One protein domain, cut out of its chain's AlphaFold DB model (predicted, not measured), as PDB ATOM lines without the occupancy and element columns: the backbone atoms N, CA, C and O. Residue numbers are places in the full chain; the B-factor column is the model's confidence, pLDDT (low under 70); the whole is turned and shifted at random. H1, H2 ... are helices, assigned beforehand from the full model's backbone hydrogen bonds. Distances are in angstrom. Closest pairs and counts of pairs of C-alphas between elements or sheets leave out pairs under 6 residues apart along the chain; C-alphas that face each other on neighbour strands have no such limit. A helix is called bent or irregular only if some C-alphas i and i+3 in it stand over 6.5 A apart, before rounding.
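What this domain is: This is residues 101 to 147 and 194 to 251 of the 293 residues of an uncharacterized protein of Aegilops tauschii subsp. strangulata (UniProt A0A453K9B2). Two long helices, H1 and the arm H4a, lie side by side, and H4 then bends sharply like an L into a second long arm, H4b, whose residues 234 to 251 stick out free. The short H2 and H3 lie on the stretch that folds back along this pair. The printed part has 105 residues with four named helices, H1 to H4 in order, and no named strand; the class is all helix. It is loose, with a radius of gyration of the C-alphas of 17.6 A, and flat, spanning 53 by 38 by 17 A.

Where its parts are: Find C-alpha 101 at (171.241, 177.468, 117.773); from there H1, residues 101 to 125, runs 36.1 A. H2 is residues 130 to 133, and H3 is residues 140 to 145, irregular, with C-alphas 141 and 144 7.7 A apart. H4, residues 197 to 251, was assigned as one helix by its hydrogen bonds but is bent: C-alphas 224 and 227 are 8.6 A apart. Its arm H4a, residues 197 to 224, runs 40.7 A; H4b, residues 227 to 251, runs 35.8 A to C-alpha 251 at (148.108, 186.569, 150.733).

How they stand to each other: Look at Arg 111 and Leu 211, the closest C-alphas of H1 and H4a, 5.5 A apart: these helices touch and run the same way at a shallow tilt of 24 degrees. H4b, about perpendicular to H4a at 77 degrees, touches H1 with residues 228 to 232 alone, closest at the C-alphas of Val 125 and Lys 228, 5.9 A. H2 only just touches H4a, with 3 pairs of C-alphas within 8 A, the closest being Asp 131 and Ala 217, 6.0 A. H3 is close to H4a but not clearly touching, the closest C-alphas being Tyr 142 and Leu 203, 7.5 A. Every O i to N i+4 pair is within hydrogen-bond range in H1, H4a and H4b; H3 has 0 of 2, but 2 of 3 O i to N i+3 pairs, and H2 is too short for an O i to N i+4 pair.

The domain as a whole: The farthest C-alphas, Glu 198 and Asn 250, are 54.8 A apart. Residues 148 to 193 are not printed, and C-alphas 147 and 194 are 15.9 A apart across this cut. Of the links printed whole, H1 to H2 is tight and H2 to H3 short. Expect low confidence, pLDDT under 70, at residues 144 to 147, 234 and 236 to 251.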
ATOM      1  N   HIS A 101     172.592 178.035 117.689       73.69
ATOM      2  CA  HIS A 101     171.241 177.468 117.773       73.69
ATOM      3  C   HIS A 101     170.399 178.219 118.805       73.69
ATOM      4  O   HIS A 101     169.264 178.588 118.518       73.69
ATOM      5  N   HIS A 102     170.979 178.538 119.968       74.44
ATOM      6  CA  HIS A 102     170.298 179.335 120.992       74.44
ATOM      7  C   HIS A 102     169.961 180.747 120.498       74.44
ATOM      8  O   HIS A 102     168.878 181.248 120.787       74.44
ATOM      9  N   ILE A 103     170.852 181.382 119.724       76.88
ATOM     10  CA  ILE A 103     170.583 182.703 119.134       76.88
ATOM     11  C   ILE A 103     169.395 182.626 118.173       76.88
ATOM     12  O   ILE A 103     168.477 183.431 118.280       76.88
ATOM     13  N   ILE A 104     169.388 181.655 117.258       79.75
ATOM     14  CA  ILE A 104     168.299 181.497 116.286       79.75
ATOM     15  C   ILE A 104     166.980 181.180 116.997       79.75
ATOM     16  O   ILE A 104     165.962 181.793 116.686       79.75
ATOM     17  N   LYS A 105     167.000 180.297 118.000       78.50
ATOM     18  CA  LYS A 105     165.828 179.965 118.819       78.50
ATOM     19  C   LYS A 105     165.272 181.198 119.541       78.50
ATOM     20  O   LYS A 105     164.072 181.454 119.486       78.50
ATOM     21  N   ALA A 106     166.140 182.014 120.141       74.94
ATOM     22  CA  ALA A 106     165.742 183.263 120.788       74.94
ATOM     23  C   ALA A 106     165.177 184.286 119.789       74.94
ATOM     24  O   ALA A 106     164.205 184.975 120.100       74.94
ATOM     25  N   LEU A 107     165.752 184.383 118.586       80.88
ATOM     26  CA  LEU A 107     165.251 185.263 117.528       80.88
ATOM     27  C   LEU A 107     163.872 184.815 117.026       80.88
ATOM     28  O   LEU A 107     162.989 185.656 116.879       80.88
ATOM     29  N   LEU A 108     163.661 183.512 116.817       80.94
ATOM     30  CA  LEU A 108     162.360 182.955 116.431       80.94
ATOM     31  C   LEU A 108     161.286 183.263 117.483       80.94
ATOM     32  O   LEU A 108     160.242 183.812 117.142       80.94
ATOM     33  N   ALA A 109     161.579 183.018 118.763       77.94
ATOM     34  CA  ALA A 109     160.661 183.343 119.855       77.94
ATOM     35  C   ALA A 109     160.374 184.855 119.944       77.94
ATOM     36  O   ALA A 109     159.225 185.277 120.072       77.94
ATOM     37  N   SER A 110     161.412 185.689 119.815       77.44
ATOM     38  CA  SER A 110     161.267 187.153 119.844       77.44
ATOM     39  C   SER A 110     160.386 187.657 118.703       77.44
ATOM     40  O   SER A 110     159.585 188.571 118.889       77.44
ATOM     41  N   ARG A 111     160.526 187.058 117.518       84.00
ATOM     42  CA  ARG A 111     159.749 187.396 116.325       84.00
ATOM     43  C   ARG A 111     158.266 187.117 116.527       84.00
ATOM     44  O   ARG A 111     157.444 187.968 116.200       84.00
ATOM     45  N   GLU A 112     157.930 185.941 117.044       82.94
ATOM     46  CA  GLU A 112     156.541 185.555 117.299       82.94
ATOM     47  C   GLU A 112     155.902 186.440 118.361       82.94
ATOM     48  O   GLU A 112     154.822 186.984 118.131       82.94
ATOM     49  N   MET A 113     156.616 186.670 119.465       79.81
ATOM     50  CA  MET A 113     156.150 187.534 120.547       79.81
ATOM     51  C   MET A 113     155.902 188.967 120.062       79.81
ATOM     52  O   MET A 113     154.859 189.549 120.356       79.81
ATOM     53  N   LEU A 114     156.834 189.535 119.287       83.94
ATOM     54  CA  LEU A 114     156.679 190.885 118.748       83.94
ATOM     55  C   LEU A 114     155.490 190.973 117.787       83.94
ATOM     56  O   LEU A 114     154.727 191.932 117.856       83.94
ATOM     57  N   LEU A 115     155.309 189.980 116.911       87.62
ATOM     58  CA  LEU A 115     154.186 189.939 115.975       87.62
ATOM     59  C   LEU A 115     152.836 189.829 116.699       87.62
ATOM     60  O   LEU A 115     151.882 190.510 116.319       87.62
ATOM     61  N   GLU A 116     152.747 188.980 117.722       87.06
ATOM     62  CA  GLU A 116     151.530 188.791 118.515       87.06
ATOM     63  C   GLU A 116     151.146 190.070 119.268       87.06
ATOM     64  O   GLU A 116     150.024 190.563 119.117       87.06
ATOM     65  N   GLU A 117     152.081 190.658 120.017       83.94
ATOM     66  CA  GLU A 117     151.815 191.878 120.783       83.94
ATOM     67  C   GLU A 117     151.526 193.073 119.867       83.94
ATOM     68  O   GLU A 117     150.628 193.869 120.146       83.94
ATOM     69  N   LEU A 118     152.204 193.172 118.721       88.31
ATOM     70  CA  LEU A 118     151.932 194.215 117.736       88.31
ATOM     71  C   LEU A 118     150.499 194.117 117.181       88.31
ATOM     72  O   LEU A 118     149.795 195.127 117.117       88.31
ATOM     73  N   LYS A 119     150.033 192.906 116.840       89.81
ATOM     74  CA  LYS A 119     148.645 192.665 116.403       89.81
ATOM     75  C   LYS A 119     147.635 192.987 117.500       89.81
ATOM     76  O   LYS A 119     146.602 193.594 117.228       89.81
ATOM     77  N   LYS A 120     147.940 192.618 118.742       87.88
ATOM     78  CA  LYS A 120     147.097 192.898 119.909       87.88
ATOM     79  C   LYS A 120     146.941 194.402 120.147       87.88
ATOM     80  O   LYS A 120     145.818 194.880 120.290       87.88
ATOM     81  N   ILE A 121     148.042 195.156 120.124       87.81
ATOM     82  CA  ILE A 121     148.026 196.622 120.253       87.81
ATOM     83  C   ILE A 121     147.252 197.254 119.090       87.81
ATOM     84  O   ILE A 121     146.407 198.118 119.313       87.81
ATOM     85  N   SER A 122     147.501 196.813 117.855       92.12
ATOM     86  CA  SER A 122     146.780 197.286 116.667       92.12
ATOM     87  C   SER A 122     145.267 197.080 116.786       92.12
ATOM     88  O   SER A 122     144.500 198.023 116.561       92.12
ATOM     89  N   GLY A 123     144.843 195.887 117.216       93.38
ATOM     90  CA  GLY A 123     143.442 195.561 117.459       93.38
ATOM     91  C   GLY A 123     142.813 196.439 118.541       93.38
ATOM     92  O   GLY A 123     141.735 196.987 118.328       93.38
ATOM     93  N   ALA A 124     143.508 196.645 119.660       87.31
ATOM     94  CA  ALA A 124     143.017 197.482 120.752       87.31
ATOM     95  C   ALA A 124     142.897 198.968 120.378       87.31
ATOM     96  O   ALA A 124     141.961 199.651 120.782       87.31
ATOM     97  N   VAL A 125     143.828 199.470 119.566       90.00
ATOM     98  CA  VAL A 125     143.819 200.852 119.063       90.00
ATOM     99  C   VAL A 125     142.806 201.043 117.921       90.00
ATOM    100  O   VAL A 125     142.426 202.180 117.609       90.00
ATOM    101  N   GLY A 126     142.362 199.950 117.292       91.75
ATOM    102  CA  GLY A 126     141.438 199.957 116.157       91.75
ATOM    103  C   GLY A 126     142.063 200.526 114.881       91.75
ATOM    104  O   GLY A 126     141.396 201.237 114.125       91.75
ATOM    105  N   LYS A 127     143.364 200.298 114.669       91.62
ATOM    106  CA  LYS A 127     144.118 200.800 113.508       91.62
ATOM    107  C   LYS A 127     144.959 199.681 112.911       91.62
ATOM    108  O   LYS A 127     145.698 199.036 113.650       91.62
ATOM    109  N   SER A 128     144.861 199.473 111.600       90.81
ATOM    110  CA  SER A 128     145.686 198.504 110.872       90.81
ATOM    111  C   SER A 128     147.143 198.962 110.781       90.81
ATOM    112  O   SER A 128     147.458 200.141 110.976       90.81
ATOM    113  N   ILE A 129     148.035 198.014 110.499       90.69
ATOM    114  CA  ILE A 129     149.454 198.276 110.261       90.69
ATOM    115  C   ILE A 129     149.742 197.936 108.804       90.69
ATOM    116  O   ILE A 129     150.073 196.800 108.492       90.69
ATOM    117  N   GLU A 130     149.616 198.936 107.937       86.88
ATOM    118  CA  GLU A 130     149.751 198.796 106.478       86.88
ATOM    119  C   GLU A 130     151.050 198.076 106.073       86.88
ATOM    120  O   GLU A 130     151.048 197.226 105.193       86.88
ATOM    121  N   ASP A 131     152.154 198.342 106.781       82.31
ATOM    122  CA  ASP A 131     153.463 197.734 106.500       82.31
ATOM    123  C   ASP A 131     153.492 196.202 106.706       82.31
ATOM    124  O   ASP A 131     154.430 195.551 106.248       82.31
ATOM    125  N   LEU A 132     152.524 195.622 107.432       87.12
ATOM    126  CA  LEU A 132     152.423 194.173 107.644       87.12
ATOM    127  C   LEU A 132     151.545 193.473 106.606       87.12
ATOM    128  O   LEU A 132     151.698 192.264 106.445       87.12
ATOM    129  N   ASP A 133     150.639 194.188 105.939       82.19
ATOM    130  CA  ASP A 133     149.650 193.569 105.050       82.19
ATOM    131  C   ASP A 133     150.320 192.964 103.799       82.19
ATOM    132  O   ASP A 133     149.934 191.886 103.350       82.19
ATOM    133  N   ASP A 134     151.389 193.602 103.313       78.19
ATOM    134  CA  ASP A 134     152.168 193.164 102.144       78.19
ATOM    135  C   ASP A 134     153.469 192.416 102.510       78.19
ATOM    136  O   ASP A 134     154.234 192.008 101.631       78.19
ATOM    137  N   ALA A 135     153.775 192.256 103.802       84.19
ATOM    138  CA  ALA A 135     155.048 191.692 104.243       84.19
ATOM    139  C   ALA A 135     155.043 190.157 104.223       84.19
ATOM    140  O   ALA A 135     154.244 189.512 104.905       84.19
ATOM    141  N   ASP A 136     156.018 189.559 103.532       83.12
ATOM    142  CA  ASP A 136     156.252 188.117 103.620       83.12
ATOM    143  C   ASP A 136     156.908 187.749 104.961       83.12
ATOM    144  O   ASP A 136     158.112 187.910 105.200       83.12
ATOM    145  N   LEU A 137     156.063 187.257 105.863       84.69
ATOM    146  CA  LEU A 137     156.435 186.709 107.159       84.69
ATOM    147  C   LEU A 137     156.443 185.166 107.134       84.69
ATOM    148  O   LEU A 137     156.329 184.537 108.187       84.69
ATOM    149  N   SER A 138     156.573 184.521 105.975       83.69
ATOM    150  CA  SER A 138     156.839 183.081 105.912       83.69
ATOM    151  C   SER A 138     158.301 182.788 106.270       83.69
ATOM    152  O   SER A 138     159.208 183.584 106.029       83.69
ATOM    153  N   LEU A 139     158.546 181.629 106.883       81.56
ATOM    154  CA  LEU A 139     159.898 181.081 107.054       81.56
ATOM    155  C   LEU A 139     160.300 180.177 105.871       81.56
ATOM    156  O   LEU A 139     161.371 179.570 105.887       81.56
ATOM    157  N   GLY A 140     159.450 180.070 104.844       83.75
ATOM    158  CA  GLY A 140     159.634 179.198 103.692       83.75
ATOM    159  C   GLY A 140     159.792 177.738 104.118       83.75
ATOM    160  O   GLY A 140     159.001 177.200 104.887       83.75
ATOM    161  N   LYS A 141     160.879 177.097 103.674       78.31
ATOM    162  CA  LYS A 141     161.211 175.702 104.025       78.31
ATOM    163  C   LYS A 141     161.462 175.463 105.526       78.31
ATOM    164  O   LYS A 141     161.587 174.315 105.937       78.31
ATOM    165  N   TYR A 142     161.545 176.525 106.332       78.62
ATOM    166  CA  TYR A 142     161.818 176.471 107.767       78.62
ATOM    167  C   TYR A 142     160.572 176.677 108.645       78.62
ATOM    168  O   TYR A 142     160.705 176.828 109.858       78.62
ATOM    169  N   GLU A 143     159.361 176.691 108.077       74.12
ATOM    170  CA  GLU A 143     158.111 176.879 108.838       74.12
ATOM    171  C   GLU A 143     157.908 175.856 109.965       74.12
ATOM    172  O   GLU A 143     157.387 176.202 111.024       74.12
ATOM    173  N   SER A 144     158.390 174.625 109.800       67.44
ATOM    174  CA  SER A 144     158.323 173.584 110.833       67.44
ATOM    175  C   SER A 144     159.227 173.839 112.049       67.44
ATOM    176  O   SER A 144     159.138 173.099 113.025       67.44
ATOM    177  N   LEU A 145     160.078 174.873 112.021       66.88
ATOM    178  CA  LEU A 145     160.878 175.318 113.171       66.88
ATOM    179  C   LEU A 145     160.134 176.296 114.083       66.88
ATOM    180  O   LEU A 145     160.713 176.744 115.076       66.88
ATOM    181  N   GLN A 146     158.887 176.656 113.760       62.44
ATOM    182  CA  GLN A 146     158.083 177.469 114.664       62.44
ATOM    183  C   GLN A 146     157.918 176.747 116.008       62.44
ATOM    184  O   GLN A 146     157.556 175.565 116.028       62.44
ATOM    185  N   PRO A 147     158.181 177.427 117.137       55.84
ATOM    186  CA  PRO A 147     157.794 176.948 118.448       55.84
ATOM    187  C   PRO A 147     156.328 176.509 118.426       55.84
ATOM    188  O   PRO A 147     155.413 177.308 118.225       55.84
ATOM    189  N   THR A 194     169.636 169.661 113.269       78.31
ATOM    190  CA  THR A 194     169.940 168.961 112.003       78.31
ATOM    191  C   THR A 194     170.383 169.885 110.874       78.31
ATOM    192  O   THR A 194     170.953 169.401 109.898       78.31
ATOM    193  N   LEU A 195     170.192 171.200 111.017       79.31
ATOM    194  CA  LEU A 195     170.560 172.166 109.988       79.31
ATOM    195  C   LEU A 195     172.081 172.255 109.795       79.31
ATOM    196  O   LEU A 195     172.873 172.230 110.750       79.31
ATOM    197  N   SER A 196     172.479 172.405 108.532       82.44
ATOM    198  CA  SER A 196     173.835 172.792 108.139       82.44
ATOM    199  C   SER A 196     174.153 174.229 108.565       82.44
ATOM    200  O   SER A 196     173.285 175.019 108.943       82.44
ATOM    201  N   ARG A 197     175.435 174.601 108.513       80.19
ATOM    202  CA  ARG A 197     175.876 175.949 108.894       80.19
ATOM    203  C   ARG A 197     175.307 177.014 107.956       80.19
ATOM    204  O   ARG A 197     174.966 178.103 108.409       80.19
ATOM    205  N   GLU A 198     175.218 176.698 106.674       82.69
ATOM    206  CA  GLU A 198     174.690 177.559 105.622       82.69
ATOM    207  C   GLU A 198     173.192 177.806 105.830       82.69
ATOM    208  O   GLU A 198     172.754 178.953 105.787       82.69
ATOM    209  N   GLU A 199     172.430 176.762 106.165       85.12
ATOM    210  CA  GLU A 199     171.000 176.865 106.484       85.12
ATOM    211  C   GLU A 199     170.745 177.647 107.779       85.12
ATOM    212  O   GLU A 199     169.833 178.469 107.835       85.12
ATOM    213  N   LEU A 200     171.579 177.467 108.812       83.31
ATOM    214  CA  LEU A 200     171.495 178.270 110.039       83.31
ATOM    215  C   LEU A 200     171.754 179.757 109.767       83.31
ATOM    216  O   LEU A 200     171.099 180.615 110.358       83.31
ATOM    217  N   LEU A 201     172.700 180.079 108.880       82.94
ATOM    218  CA  LEU A 201     172.975 181.460 108.477       82.94
ATOM    219  C   LEU A 201     171.832 182.048 107.643       82.94
ATOM    220  O   LEU A 201     171.439 183.186 107.891       82.94
ATOM    221  N   GLU A 202     171.282 181.282 106.700       86.31
ATOM    222  CA  GLU A 202     170.100 181.668 105.919       86.31
ATOM    223  C   GLU A 202     168.924 181.982 106.853       86.31
ATOM    224  O   GLU A 202     168.359 183.074 106.802       86.31
ATOM    225  N   LEU A 203     168.624 181.074 107.786       85.62
ATOM    226  CA  LEU A 203     167.567 181.243 108.776       85.62
ATOM    227  C   LEU A 203     167.814 182.456 109.682       85.62
ATOM    228  O   LEU A 203     166.898 183.241 109.924       85.62
ATOM    229  N   PHE A 204     169.048 182.655 110.152       85.44
ATOM    230  CA  PHE A 204     169.414 183.828 110.943       85.44
ATOM    231  C   PHE A 204     169.132 185.135 110.192       85.44
ATOM    232  O   PHE A 204     168.544 186.054 110.768       85.44
ATOM    233  N   VAL A 205     169.532 185.228 108.919       84.12
ATOM    234  CA  VAL A 205     169.310 186.422 108.089       84.12
ATOM    235  C   VAL A 205     167.817 186.656 107.871       84.12
ATOM    236  O   VAL A 205     167.354 187.784 108.057       84.12
ATOM    237  N   THR A 206     167.056 185.608 107.554       86.62
ATOM    238  CA  THR A 206     165.602 185.684 107.358       86.62
ATOM    239  C   THR A 206     164.890 186.178 108.616       86.62
ATOM    240  O   THR A 206     164.190 187.192 108.577       86.62
ATOM    241  N   VAL A 207     165.119 185.527 109.762       84.94
ATOM    242  CA  VAL A 207     164.450 185.873 111.027       84.94
ATOM    243  C   VAL A 207     164.851 187.272 111.497       84.94
ATOM    244  O   VAL A 207     163.995 188.041 111.930       84.94
ATOM    245  N   SER A 208     166.129 187.640 111.368       81.69
ATOM    246  CA  SER A 208     166.607 188.977 111.747       81.69
ATOM    247  C   SER A 208     166.004 190.075 110.868       81.69
ATOM    248  O   SER A 208     165.646 191.140 111.371       81.69
ATOM    249  N   SER A 209     165.853 189.818 109.566       85.44
ATOM    250  CA  SER A 209     165.228 190.764 108.633       85.44
ATOM    251  C   SER A 209     163.750 190.963 108.956       85.44
ATOM    252  O   SER A 209     163.282 192.099 109.020       85.44
ATOM    253  N   GLN A 210     163.033 189.877 109.256       89.50
ATOM    254  CA  GLN A 210     161.630 189.934 109.668       89.50
ATOM    255  C   GLN A 210     161.454 190.656 111.008       89.50
ATOM    256  O   GLN A 210     160.585 191.511 111.128       89.50
ATOM    257  N   LEU A 211     162.311 190.391 111.999       86.50
ATOM    258  CA  LEU A 211     162.321 191.133 113.265       86.50
ATOM    259  C   LEU A 211     162.543 192.632 113.061       86.50
ATOM    260  O   LEU A 211     161.841 193.444 113.659       86.50
ATOM    261  N   SER A 212     163.499 193.001 112.207       84.44
ATOM    262  CA  SER A 212     163.759 194.400 111.864       84.44
ATOM    263  C   SER A 212     162.539 195.050 111.207       84.44
ATOM    264  O   SER A 212     162.161 196.162 111.575       84.44
ATOM    265  N   LEU A 213     161.878 194.352 110.278       88.50
ATOM    266  CA  LEU A 213     160.649 194.828 109.641       88.50
ATOM    267  C   LEU A 213     159.536 195.050 110.672       88.50
ATOM    268  O   LEU A 213     158.973 196.141 110.727       88.50
ATOM    269  N   LEU A 214     159.278 194.064 111.538       86.62
ATOM    270  CA  LEU A 214     158.270 194.159 112.598       86.62
ATOM    271  C   LEU A 214     158.554 195.317 113.557       86.62
ATOM    272  O   LEU A 214     157.649 196.077 113.902       86.62
ATOM    273  N   TRP A 215     159.813 195.484 113.962       87.31
ATOM    274  CA  TRP A 215     160.215 196.570 114.848       87.31
ATOM    275  C   TRP A 215     160.010 197.938 114.196       87.31
ATOM    276  O   TRP A 215     159.451 198.844 114.810       87.31
ATOM    277  N   ASN A 216     160.402 198.093 112.932       82.25
ATOM    278  CA  ASN A 216     160.209 199.347 112.205       82.25
ATOM    279  C   ASN A 216     158.723 199.665 111.982       82.25
ATOM    280  O   ASN A 216     158.317 200.815 112.176       82.25
ATOM    281  N   ALA A 217     157.911 198.656 111.658       88.06
ATOM    282  CA  ALA A 217     156.463 198.796 111.543       88.06
ATOM    283  C   ALA A 217     155.841 199.236 112.878       88.06
ATOM    284  O   ALA A 217     155.069 200.196 112.913       88.06
ATOM    285  N   PHE A 218     156.245 198.620 113.997       87.31
ATOM    286  CA  PHE A 218     155.836 199.055 115.334       87.31
ATOM    287  C   PHE A 218     156.236 200.507 115.609       87.31
ATOM    288  O   PHE A 218     155.396 201.293 116.036       87.31
ATOM    289  N   LEU A 219     157.483 200.903 115.338       83.44
ATOM    290  CA  LEU A 219     157.940 202.274 115.582       83.44
ATOM    291  C   LEU A 219     157.135 203.305 114.780       83.44
ATOM    292  O   LEU A 219     156.775 204.357 115.316       83.44
ATOM    293  N   LYS A 220     156.836 203.019 113.508       85.94
ATOM    294  CA  LYS A 220     156.000 203.879 112.659       85.94
ATOM    295  C   LYS A 220     154.569 203.941 113.193       85.94
ATOM    296  O   LYS A 220     154.050 205.038 113.413       85.94
ATOM    297  N   PHE A 221     153.967 202.788 113.481       87.62
ATOM    298  CA  PHE A 221     152.624 202.684 114.046       87.62
ATOM    299  C   PHE A 221     152.503 203.427 115.382       87.62
ATOM    300  O   PHE A 221     151.553 204.184 115.595       87.62
ATOM    301  N   HIS A 222     153.502 203.278 116.253       83.19
ATOM    302  CA  HIS A 222     153.579 203.941 117.546       83.19
ATOM    303  C   HIS A 222     153.657 205.460 117.413       83.19
ATOM    304  O   HIS A 222     152.949 206.174 118.116       83.19
ATOM    305  N   ARG A 223     154.475 205.984 116.490       83.94
ATOM    306  CA  ARG A 223     154.561 207.437 116.254       83.94
ATOM    307  C   ARG A 223     153.219 208.033 115.835       83.94
ATOM    308  O   ARG A 223     152.886 209.121 116.292       83.94
ATOM    309  N   ILE A 224     152.460 207.320 115.004       89.19
ATOM    310  CA  ILE A 224     151.158 207.776 114.496       89.19
ATOM    311  C   ILE A 224     150.069 207.670 115.574       89.19
ATOM    312  O   ILE A 224     149.218 208.548 115.682       89.19
ATOM    313  N   ASN A 225     150.103 206.618 116.398       84.94
ATOM    314  CA  ASN A 225     149.027 206.279 117.336       84.94
ATOM    315  C   ASN A 225     149.421 206.428 118.815       84.94
ATOM    316  O   ASN A 225     148.794 205.820 119.682       84.94
ATOM    317  N   LYS A 226     150.450 207.233 119.105       81.38
ATOM    318  CA  LYS A 226     151.095 207.345 120.424       81.38
ATOM    319  C   LYS A 226     150.100 207.456 121.579       81.38
ATOM    320  O   LYS A 226     150.223 206.727 122.554       81.38
ATOM    321  N   THR A 227     149.131 208.363 121.480       77.56
ATOM    322  CA  THR A 227     148.159 208.619 122.556       77.56
ATOM    323  C   THR A 227     147.287 207.402 122.831       77.56
ATOM    324  O   THR A 227     147.268 206.910 123.950       77.56
ATOM    325  N   LYS A 228     146.665 206.839 121.790       81.38
ATOM    326  CA  LYS A 228     145.799 205.661 121.907       81.38
ATOM    327  C   LYS A 228     146.531 204.432 122.443       81.38
ATOM    328  O   LYS A 228     145.962 203.678 123.221       81.38
ATOM    329  N   ILE A 229     147.782 204.231 122.025       77.94
ATOM    330  CA  ILE A 229     148.612 203.136 122.541       77.94
ATOM    331  C   ILE A 229     148.903 203.354 124.024       77.94
ATOM    332  O   ILE A 229     148.766 202.419 124.805       77.94
ATOM    333  N   LEU A 230     149.284 204.571 124.425       74.94
ATOM    334  CA  LEU A 230     149.548 204.877 125.831       74.94
ATOM    335  C   LEU A 230     148.302 204.703 126.702       74.94
ATOM    336  O   LEU A 230     148.422 204.162 127.796       74.94
ATOM    337  N   ASP A 231     147.130 205.117 126.226       75.88
ATOM    338  CA  ASP A 231     145.876 204.949 126.965       75.88
ATOM    339  C   ASP A 231     145.527 203.464 127.126       75.88
ATOM    340  O   ASP A 231     145.322 203.002 128.244       75.88
ATOM    341  N   TYR A 232     145.623 202.674 126.051       79.38
ATOM    342  CA  TYR A 232     145.455 201.220 126.119       79.38
ATOM    343  C   TYR A 232     146.425 200.546 127.105       79.38
ATOM    344  O   TYR A 232     146.020 199.703 127.907       79.38
ATOM    345  N   LEU A 233     147.710 200.915 127.073       73.44
ATOM    346  CA  LEU A 233     148.711 200.353 127.983       73.44
ATOM    347  C   LEU A 233     148.449 200.750 129.442       73.44
ATOM    348  O   LEU A 233     148.673 199.936 130.336       73.44
ATOM    349  N   ARG A 234     147.961 201.971 129.690       68.25
ATOM    350  CA  ARG A 234     147.549 202.421 131.027       68.25
ATOM    351  C   ARG A 234     146.358 201.627 131.541       68.25
ATOM    352  O   ARG A 234     146.386 201.219 132.696       68.25
ATOM    353  N   ASP A 235     145.362 201.380 130.695       71.06
ATOM    354  CA  ASP A 235     144.176 200.606 131.063       71.06
ATOM    355  C   ASP A 235     144.549 199.164 131.423       71.06
ATOM    356  O   ASP A 235     144.152 198.668 132.477       71.06
ATOM    357  N   ILE A 236     145.385 198.511 130.603       69.12
ATOM    358  CA  ILE A 236     145.911 197.174 130.917       69.12
ATOM    359  C   ILE A 236     146.696 197.189 132.222       69.12
ATOM    360  O   ILE A 236     146.452 196.359 133.093       69.12
ATOM    361  N   TRP A 237     147.612 198.144 132.384       64.12
ATOM    362  CA  TRP A 237     148.421 198.244 133.593       64.12
ATOM    363  C   TRP A 237     147.559 198.443 134.846       64.12
ATOM    364  O   TRP A 237     147.803 197.802 135.866       64.12
ATOM    365  N   ALA A 238     146.525 199.284 134.775       56.75
ATOM    366  CA  ALA A 238     145.603 199.511 135.881       56.75
ATOM    367  C   ALA A 238     144.823 198.236 136.250       56.75
ATOM    368  O   ALA A 238     144.654 197.932 137.435       56.75
ATOM    369  N   VAL A 239     144.379 197.465 135.250       60.97
ATOM    370  CA  VAL A 239     143.694 196.178 135.451       60.97
ATOM    371  C   VAL A 239     144.629 195.144 136.079       60.97
ATOM    372  O   VAL A 239     144.273 194.548 137.099       60.97
ATOM    373  N   ASP A 240     145.834 194.976 135.532       59.59
ATOM    374  CA  ASP A 240     146.823 194.015 136.028       59.59
ATOM    375  C   ASP A 240     147.263 194.365 137.455       59.59
ATOM    376  O   ASP A 240     147.324 193.497 138.324       59.59
ATOM    377  N   ARG A 241     147.458 195.653 137.759       60.44
ATOM    378  CA  ARG A 241     147.775 196.113 139.118       60.44
ATOM    379  C   ARG A 241     146.646 195.858 140.098       60.44
ATOM    380  O   ARG A 241     146.916 195.441 141.219       60.44
ATOM    381  N   LYS A 242     145.388 196.055 139.700       53.72
ATOM    382  CA  LYS A 242     144.238 195.709 140.544       53.72
ATOM    383  C   LYS A 242     144.197 194.206 140.835       53.72
ATOM    384  O   LYS A 242     143.906 193.815 141.967       53.72
ATOM    385  N   ALA A 243     144.535 193.372 139.850       51.75
ATOM    386  CA  ALA A 243     144.644 191.927 140.023       51.75
ATOM    387  C   ALA A 243     145.806 191.551 140.961       51.75
ATOM    388  O   ALA A 243     145.588 190.840 141.941       51.75
ATOM    389  N   GLU A 244     147.008 192.090 140.750       49.41
ATOM    390  CA  GLU A 244     148.160 191.870 141.629       49.41
ATOM    391  C   GLU A 244     147.879 192.332 143.062       49.41
ATOM    392  O   GLU A 244     148.110 191.586 144.009       49.41
ATOM    393  N   TRP A 245     147.306 193.521 143.249       47.12
ATOM    394  CA  TRP A 245     146.959 194.036 144.575       47.12
ATOM    395  C   TRP A 245     145.921 193.164 145.274       47.12
ATOM    396  O   TRP A 245     146.012 192.974 146.486       47.12
ATOM    397  N   SER A 246     144.971 192.581 144.538       40.59
ATOM    398  CA  SER A 246     144.014 191.629 145.109       40.59
ATOM    399  C   SER A 246     144.694 190.341 145.595       40.59
ATOM    400  O   SER A 246     144.352 189.829 146.660       40.59
ATOM    401  N   ILE A 247     145.722 189.870 144.880       47.53
ATOM    402  CA  ILE A 247     146.540 188.717 145.277       47.53
ATOM    403  C   ILE A 247     147.359 189.074 146.525       47.53
ATOM    404  O   ILE A 247     147.315 188.358 147.524       47.53
ATOM    405  N   TRP A 248     148.047 190.216 146.521       43.31
ATOM    406  CA  TRP A 248     148.852 190.667 147.658       43.31
ATOM    407  C   TRP A 248     148.012 190.932 148.913       43.31
ATOM    408  O   TRP A 248     148.420 190.533 149.999       43.31
ATOM    409  N   THR A 249     146.823 191.522 148.789       50.75
ATOM    410  CA  THR A 249     145.920 191.774 149.931       50.75
ATOM    411  C   THR A 249     145.390 190.470 150.532       50.75
ATOM    412  O   THR A 249     145.269 190.350 151.747       50.75
ATOM    413  N   ASN A 250     145.116 189.464 149.698       49.62
ATOM    414  CA  ASN A 250     144.631 188.166 150.168       49.62
ATOM    415  C   ASN A 250     145.743 187.293 150.781       49.62
ATOM    416  O   ASN A 250     145.459 186.473 151.655       49.62
ATOM    417  N   HIS A 251     146.998 187.448 150.338       44.25
ATOM    418  CA  HIS A 251     148.108 186.569 150.733       44.25
ATOM    419  C   HIS A 251     149.122 187.191 151.698       44.25
ATOM    420  O   HIS A 251     149.825 186.454 152.392       44.25
TER     421      HIS A 251